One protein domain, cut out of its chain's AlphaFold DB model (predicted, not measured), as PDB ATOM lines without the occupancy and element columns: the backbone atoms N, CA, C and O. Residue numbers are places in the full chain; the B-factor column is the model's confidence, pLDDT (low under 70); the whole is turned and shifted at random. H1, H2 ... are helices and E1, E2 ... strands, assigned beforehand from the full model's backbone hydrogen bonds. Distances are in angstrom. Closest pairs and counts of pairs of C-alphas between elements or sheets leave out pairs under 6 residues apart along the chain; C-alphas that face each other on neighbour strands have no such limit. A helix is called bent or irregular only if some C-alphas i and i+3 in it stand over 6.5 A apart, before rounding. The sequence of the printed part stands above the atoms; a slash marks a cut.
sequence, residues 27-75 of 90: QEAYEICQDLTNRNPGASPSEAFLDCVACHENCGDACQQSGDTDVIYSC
ATOM      1  N   GLN A  27      57.013  31.168  96.641       85.88
ATOM      2  CA  GLN A  27      58.314  31.709  96.261       85.88
ATOM      3  C   GLN A  27      58.211  33.155  95.758       85.88
ATOM      4  O   GLN A  27      58.993  33.991  96.197       85.88
ATOM      5  N   GLU A  28      57.218  33.468  94.925       85.56
ATOM      6  CA  GLU A  28      56.981  34.836  94.444       85.56
ATOM      7  C   GLU A  28      56.592  35.778  95.588       85.56
ATOM      8  O   GLU A  28      57.167  36.858  95.727       85.56
ATOM      9  N   ALA A  29      55.683  35.346  96.466       85.56
ATOM     10  CA  ALA A  29      55.293  36.111  97.646       85.56
ATOM     11  C   ALA A  29      56.493  36.365  98.580       85.56
ATOM     12  O   ALA A  29      56.673  37.472  99.087       85.56
ATOM     13  N   TYR A  30      57.372  35.372  98.751       88.31
ATOM     14  CA  TYR A  30      58.604  35.519  99.525       88.31
ATOM     15  C   TYR A  30      59.560  36.562  98.929       88.31
ATOM     16  O   TYR A  30      60.116  37.369  99.674       88.31
ATOM     17  N   GLU A  31      59.757  36.571  97.608       90.38
ATOM     18  CA  GLU A  31      60.624  37.550  96.934       90.38
ATOM     19  C   GLU A  31      60.093  38.983  97.080       90.38
ATOM     20  O   GLU A  31      60.864  39.896  97.390       90.38
ATOM     21  N   ILE A  32      58.778  39.176  96.949       86.62
ATOM     22  CA  ILE A  32      58.116  40.477  97.137       86.62
ATOM     23  C   ILE A  32      58.307  40.971  98.577       86.62
ATOM     24  O   ILE A  32      58.783  42.085  98.809       86.62
ATOM     25  N   CYS A  33      58.006  40.124  99.560       86.38
ATOM     26  CA  CYS A  33      58.129  40.475 100.972       86.38
ATOM     27  C   CYS A  33      59.587  40.684 101.402       86.38
ATOM     28  O   CYS A  33      59.877  41.519 102.267       86.38
ATOM     29  N   GLN A  34      60.532  39.979 100.775       87.62
ATOM     30  CA  GLN A  34      61.961  40.188 100.990       87.62
ATOM     31  C   GLN A  34      62.423  41.541 100.445       87.62
ATOM     32  O   GLN A  34      63.189  42.230 101.121       87.62
ATOM     33  N   ASP A  35      61.967  41.952  99.263       87.06
ATOM     34  CA  ASP A  35      62.251  43.284  98.722       87.06
ATOM     35  C   ASP A  35      61.654  44.392  99.610       87.06
ATOM     36  O   ASP A  35      62.370  45.327  99.979       87.06
ATOM     37  N   LEU A  36      60.405  44.244 100.063       80.12
ATOM     38  CA  LEU A  36      59.752  45.184 100.985       80.12
ATOM     39  C   LEU A  36      60.514  45.328 102.310       80.12
ATOM     40  O   LEU A  36      60.774  46.445 102.764       80.12
ATOM     41  N   THR A  37      60.946  44.206 102.889       81.62
ATOM     42  CA  THR A  37      61.739  44.181 104.129       81.62
ATOM     43  C   THR A  37      63.112  44.821 103.934       81.62
ATOM     44  O   THR A  37      63.573  45.574 104.789       81.62
ATOM     45  N   ASN A  38      63.770  44.581 102.795       82.50
ATOM     46  CA  ASN A  38      65.051  45.218 102.478       82.50
ATOM     47  C   ASN A  38      64.920  46.736 102.311       82.50
ATOM     48  O   ASN A  38      65.827  47.477 102.692       82.50
ATOM     49  N   ARG A  39      63.801  47.208 101.751       79.88
ATOM     50  CA  ARG A  39      63.520  48.641 101.599       79.88
ATOM     51  C   ARG A  39      63.172  49.309 102.929       79.88
ATOM     52  O   ARG A  39      63.475  50.488 103.087       79.88
ATOM     53  N   ASN A  40      62.598  48.566 103.878       72.50
ATOM     54  CA  ASN A  40      62.182  49.069 105.189       72.50
ATOM     55  C   ASN A  40      62.568  48.111 106.337       72.50
ATOM     56  O   ASN A  40      61.697  47.530 106.987       72.50
ATOM     57  N   PRO A  41      63.867  47.984 106.671       68.75
ATOM     58  CA  PRO A  41      64.344  47.006 107.654       68.75
ATOM     59  C   PRO A  41      63.876  47.283 109.093       68.75
ATOM     60  O   PRO A  41      64.041  46.436 109.965       68.75
ATOM     61  N   GLY A  42      63.322  48.472 109.362       65.94
ATOM     62  CA  GLY A  42      62.792  48.862 110.671       65.94
ATOM     63  C   GLY A  42      61.294  48.612 110.864       65.94
ATOM     64  O   GLY A  42      60.820  48.769 111.983       65.94
ATOM     65  N   ALA A  43      60.564  48.249 109.803       59.28
ATOM     66  CA  ALA A  43      59.104  48.136 109.817       59.28
ATOM     67  C   ALA A  43      58.601  46.679 109.854       59.28
ATOM     68  O   ALA A  43      57.412  46.443 110.015       59.28
ATOM     69  N   SER A  44      59.473  45.680 109.694       58.66
ATOM     70  CA  SER A  44      59.042  44.284 109.530       58.66
ATOM     71  C   SER A  44      59.742  43.350 110.524       58.66
ATOM     72  O   SER A  44      60.801  42.805 110.209       58.66
ATOM     73  N   PRO A  45      59.183  43.142 111.736       64.81
ATOM     74  CA  PRO A  45      59.575  42.003 112.565       64.81
ATOM     75  C   PRO A  45      59.325  40.689 111.804       64.81
ATOM     76  O   PRO A  45      58.480  40.635 110.914       64.81
ATOM     77  N   SER A  46      60.032  39.609 112.153       66.75
ATOM     78  CA  SER A  46      59.928  38.318 111.447       66.75
ATOM     79  C   SER A  46      58.494  37.775 111.329       66.75
ATOM     80  O   SER A  46      58.210  37.028 110.398       66.75
ATOM     81  N   GLU A  47      57.592  38.152 112.241       68.12
ATOM     82  CA  GLU A  47      56.163  37.810 112.161       68.12
ATOM     83  C   GLU A  47      55.435  38.580 111.047       68.12
ATOM     84  O   GLU A  47      54.700  37.969 110.276       68.12
ATOM     85  N   ALA A  48      55.729  39.873 110.863       76.31
ATOM     86  CA  ALA A  48      55.179  40.678 109.767       76.31
ATOM     87  C   ALA A  48      55.661  40.194 108.386       76.31
ATOM     88  O   ALA A  48      54.977  40.374 107.383       76.31
ATOM     89  N   PHE A  49      56.830  39.547 108.320       83.44
ATOM     90  CA  PHE A  49      57.303  38.922 107.083       83.44
ATOM     91  C   PHE A  49      56.420  37.738 106.663       83.44
ATOM     92  O   PHE A  49      56.073  37.616 105.493       83.44
ATOM     93  N   LEU A  50      56.051  36.861 107.601       84.56
ATOM     94  CA  LEU A  50      55.187  35.715 107.304       84.56
ATOM     95  C   LEU A  50      53.764  36.158 106.953       84.56
ATOM     96  O   LEU A  50      53.160  35.586 106.049       84.56
ATOM     97  N   ASP A  51      53.274  37.202 107.621       84.00
ATOM     98  CA  ASP A  51      51.976  37.823 107.344       84.00
ATOM     99  C   ASP A  51      51.925  38.427 105.927       84.00
ATOM    100  O   ASP A  51      50.982  38.195 105.172       84.00
ATOM    101  N   CYS A  52      53.012  39.085 105.508       85.12
ATOM    102  CA  CYS A  52      53.198  39.560 104.137       85.12
ATOM    103  C   CYS A  52      53.109  38.424 103.111       85.12
ATOM    104  O   CYS A  52      52.384  38.537 102.120       85.12
ATOM    105  N   VAL A  53      53.838  37.323 103.344       87.81
ATOM    106  CA  VAL A  53      53.861  36.185 102.414       87.81
ATOM    107  C   VAL A  53      52.468  35.578 102.306       87.81
ATOM    108  O   VAL A  53      51.957  35.440 101.200       87.81
ATOM    109  N   ALA A  54      51.814  35.313 103.439       85.44
ATOM    110  CA  ALA A  54      50.464  34.755 103.462       85.44
ATOM    111  C   ALA A  54      49.446  35.660 102.746       85.44
ATOM    112  O   ALA A  54      48.584  35.175 102.014       85.44
ATOM    113  N   CYS A  55      49.565  36.977 102.909       85.44
ATOM    114  CA  CYS A  55      48.696  37.945 102.252       85.44
ATOM    115  C   CYS A  55      48.905  37.969 100.727       85.44
ATOM    116  O   CYS A  55      47.940  37.852  99.971       85.44
ATOM    117  N   HIS A  56      50.151  38.017 100.250       85.69
ATOM    118  CA  HIS A  56      50.443  37.961  98.815       85.69
ATOM    119  C   HIS A  56      50.106  36.601  98.183       85.69
ATOM    120  O   HIS A  56      49.641  36.566  97.043       85.69
ATOM    121  N   GLU A  57      50.260  35.490  98.905       86.25
ATOM    122  CA  GLU A  57      49.778  34.180  98.450       86.25
ATOM    123  C   GLU A  57      48.250  34.169  98.293       86.25
ATOM    124  O   GLU A  57      47.734  33.623  97.319       86.25
ATOM    125  N   ASN A  58      47.519  34.803  99.213       81.62
ATOM    126  CA  ASN A  58      46.059  34.742  99.264       81.62
ATOM    127  C   ASN A  58      45.348  35.732  98.324       81.62
ATOM    128  O   ASN A  58      44.274  35.417  97.819       81.62
ATOM    129  N   CYS A  59      45.908  36.922  98.093       80.62
ATOM    130  CA  CYS A  59      45.262  37.967  97.284       80.62
ATOM    131  C   CYS A  59      46.194  38.716  96.320       80.62
ATOM    132  O   CYS A  59      45.772  39.666  95.658       80.62
ATOM    133  N   GLY A  60      47.454  38.300  96.199       83.25
ATOM    134  CA  GLY A  60      48.353  38.834  95.181       83.25
ATOM    135  C   GLY A  60      48.682  40.306  95.396       83.25
ATOM    136  O   GLY A  60      48.946  40.739  96.515       83.25
ATOM    137  N   ASP A  61      48.646  41.093  94.320       81.62
ATOM    138  CA  ASP A  61      48.816  42.555  94.355       81.62
ATOM    139  C   ASP A  61      47.712  43.295  95.113       81.62
ATOM    140  O   ASP A  61      47.854  44.481  95.405       81.62
ATOM    141  N   ALA A  62      46.600  42.626  95.422       78.94
ATOM    142  CA  ALA A  62      45.560  43.232  96.230       78.94
ATOM    143  C   ALA A  62      45.994  43.352  97.701       78.94
ATOM    144  O   ALA A  62      45.405  44.147  98.423       78.94
ATOM    145  N   CYS A  63      47.026  42.619  98.136       82.94
ATOM    146  CA  CYS A  63      47.558  42.706  99.491       82.94
ATOM    147  C   CYS A  63      47.966  44.146  99.848       82.94
ATOM    148  O   CYS A  63      48.829  44.745  99.203       82.94
ATOM    149  N   GLN A  64      47.350  44.703 100.891       82.38
ATOM    150  CA  GLN A  64      47.647  46.039 101.391       82.38
ATOM    151  C   GLN A  64      48.447  45.978 102.682       82.38
ATOM    152  O   GLN A  64      48.082  45.290 103.631       82.38
ATOM    153  N   GLN A  65      49.512  46.773 102.716       81.31
ATOM    154  CA  GLN A  65      50.286  47.058 103.911       81.31
ATOM    155  C   GLN A  65      49.661  48.247 104.653       81.31
ATOM    156  O   GLN A  65      49.463  49.310 104.063       81.31
ATOM    157  N   SER A  66      49.390  48.089 105.945       77.50
ATOM    158  CA  SER A  66      48.921  49.154 106.835       77.50
ATOM    159  C   SER A  66      49.849  49.311 108.037       77.50
ATOM    160  O   SER A  66      50.325  48.323 108.580       77.50
ATOM    161  N   GLY A  67      50.061  50.553 108.478       68.75
ATOM    162  CA  GLY A  67      50.900  50.877 109.636       68.75
ATOM    163  C   GLY A  67      52.382  51.075 109.296       68.75
ATOM    164  O   GLY A  67      52.967  50.334 108.516       68.75
ATOM    165  N   ASP A  68      52.996  52.104 109.888       64.81
ATOM    166  CA  ASP A  68      54.400  52.473 109.634       64.81
ATOM    167  C   ASP A  68      55.400  51.762 110.566       64.81
ATOM    168  O   ASP A  68      56.591  51.680 110.271       64.81
ATOM    169  N   THR A  69      54.938  51.313 111.738       64.00
ATOM    170  CA  THR A  69      55.774  50.701 112.796       64.00
ATOM    171  C   THR A  69      55.308  49.293 113.158       64.00
ATOM    172  O   THR A  69      56.137  48.428 113.418       64.00
ATOM    173  N   ASP A  70      53.992  49.074 113.152       65.94
ATOM    174  CA  ASP A  70      53.355  47.773 113.338       65.94
ATOM    175  C   ASP A  70      52.658  47.445 112.022       65.94
ATOM    176  O   ASP A  70      51.561  47.926 111.740       65.94
ATOM    177  N   VAL A  71      53.406  46.789 111.138       73.44
ATOM    178  CA  VAL A  71      52.950  46.519 109.782       73.44
ATOM    179  C   VAL A  71      51.961  45.360 109.804       73.44
ATOM    180  O   VAL A  71      52.310  44.254 110.214       73.44
ATOM    181  N   ILE A  72      50.761  45.615 109.296       80.81
ATOM    182  CA  ILE A  72      49.683  44.641 109.126       80.81
ATOM    183  C   ILE A  72      49.456  44.447 107.630       80.81
ATOM    184  O   ILE A  72      49.312  45.435 106.901       80.81
ATOM    185  N   TYR A  73      49.415  43.198 107.166       81.88
ATOM    186  CA  TYR A  73      49.075  42.881 105.786       81.88
ATOM    187  C   TYR A  73      47.648  42.355 105.715       81.88
ATOM    188  O   TYR A  73      47.218  41.515 106.502       81.88
ATOM    189  N   SER A  74      46.856  42.889 104.793       81.88
ATOM    190  CA  SER A  74      45.451  42.505 104.675       81.88
ATOM    191  C   SER A  74      45.004  42.497 103.228       81.88
ATOM    192  O   SER A  74      45.369  43.356 102.427       81.88
ATOM    193  N   CYS A  75      44.180  41.513 102.896       80.94
ATOM    194  CA  CYS A  75      43.528  41.444 101.603       80.94
ATOM    195  C   CYS A  75      42.260  42.315 101.619       80.94
ATOM    196  O   CYS A  75      41.528  42.272 102.610       80.94
TER     197      CYS A  75
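This is residues 27 to 75 of the 90 residues of an uncharacterized protein of Polyangiaceae bacterium (UniProt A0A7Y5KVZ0). Helix H2 forms the middle of a small body, with helix H1 packed on one side of it at a steep angle and a short two-stranded hairpin, E1 and E2, on the other side. The hairpin meets H2 chiefly through E2, and H2 kinks near residue 56. The printed part has 49 residues with two named helices and two named strands, in the order H1, H2, E1, E2; the sheet has the order E1 - E2 and is antiparallel, and the class is mostly helix. The whole is compact and rounded, with a radius of gyration of the C-alphas of 9.4 A and spans of 24 by 18 by 15 A.

H1, residues 27 to 39, and H2, residues 46 to 62, touch, with the C-alphas of Ala 29 and Val 53 closest at 5.0 A. Their lines stand at a steep tilt of 60 degrees, opposite ways. H2 is irregular, with C-alphas 58 and 61 9.6 A apart, and has a kink of 74 degrees near residue 56; its line is a rough one. Every O i to N i+4 pair is within hydrogen-bond range in H1, and 10 of 13 are in H2. E1, residues 64 to 66, and E2, residues 72 to 74, form a hairpin of antiparallel strands, their directions 151 degrees apart. C-alphas 65 and 73 face each other at 4.7 A. N 64 and O 74 are within hydrogen-bond range at 2.8 A, and so are N 72 and O 66 at 2.8 A. H2 and E1 are near each other, with 7 pairs of C-alphas within 10 A. H2 and E2 have 8 pairs of C-alphas within 8 A, the closest being those of Cys 52 and Tyr 73 at 5.5 A. H1 is apart from both E1 and E2.

H1 begins with C-alpha 27 at (58.314, 31.709, 96.261) and is 18.5 A long from first to last C-alpha. H2 begins with C-alpha 46 at (59.928, 38.318, 111.447) and is 21.5 A long. E1 is 6.4 A long from Gln 64 to Ser 66. E2 is 6.5 A long from Ile 72 to Ser 74, where its C-alpha is at (45.451, 42.505, 104.675).

The C-alphas farthest apart are those of Gln 27 and Thr 69, at 25.3 A. The printed part runs from residue 27 to 75 without a cut. The links from H2 to E1 and from E1 to E2 are tight, that from H1 to H2 is short, and no link is long. The mean pLDDT of the printed part is 79.0, and the model's confidence is under 70 at residues 41 to 47 and 67 to 70.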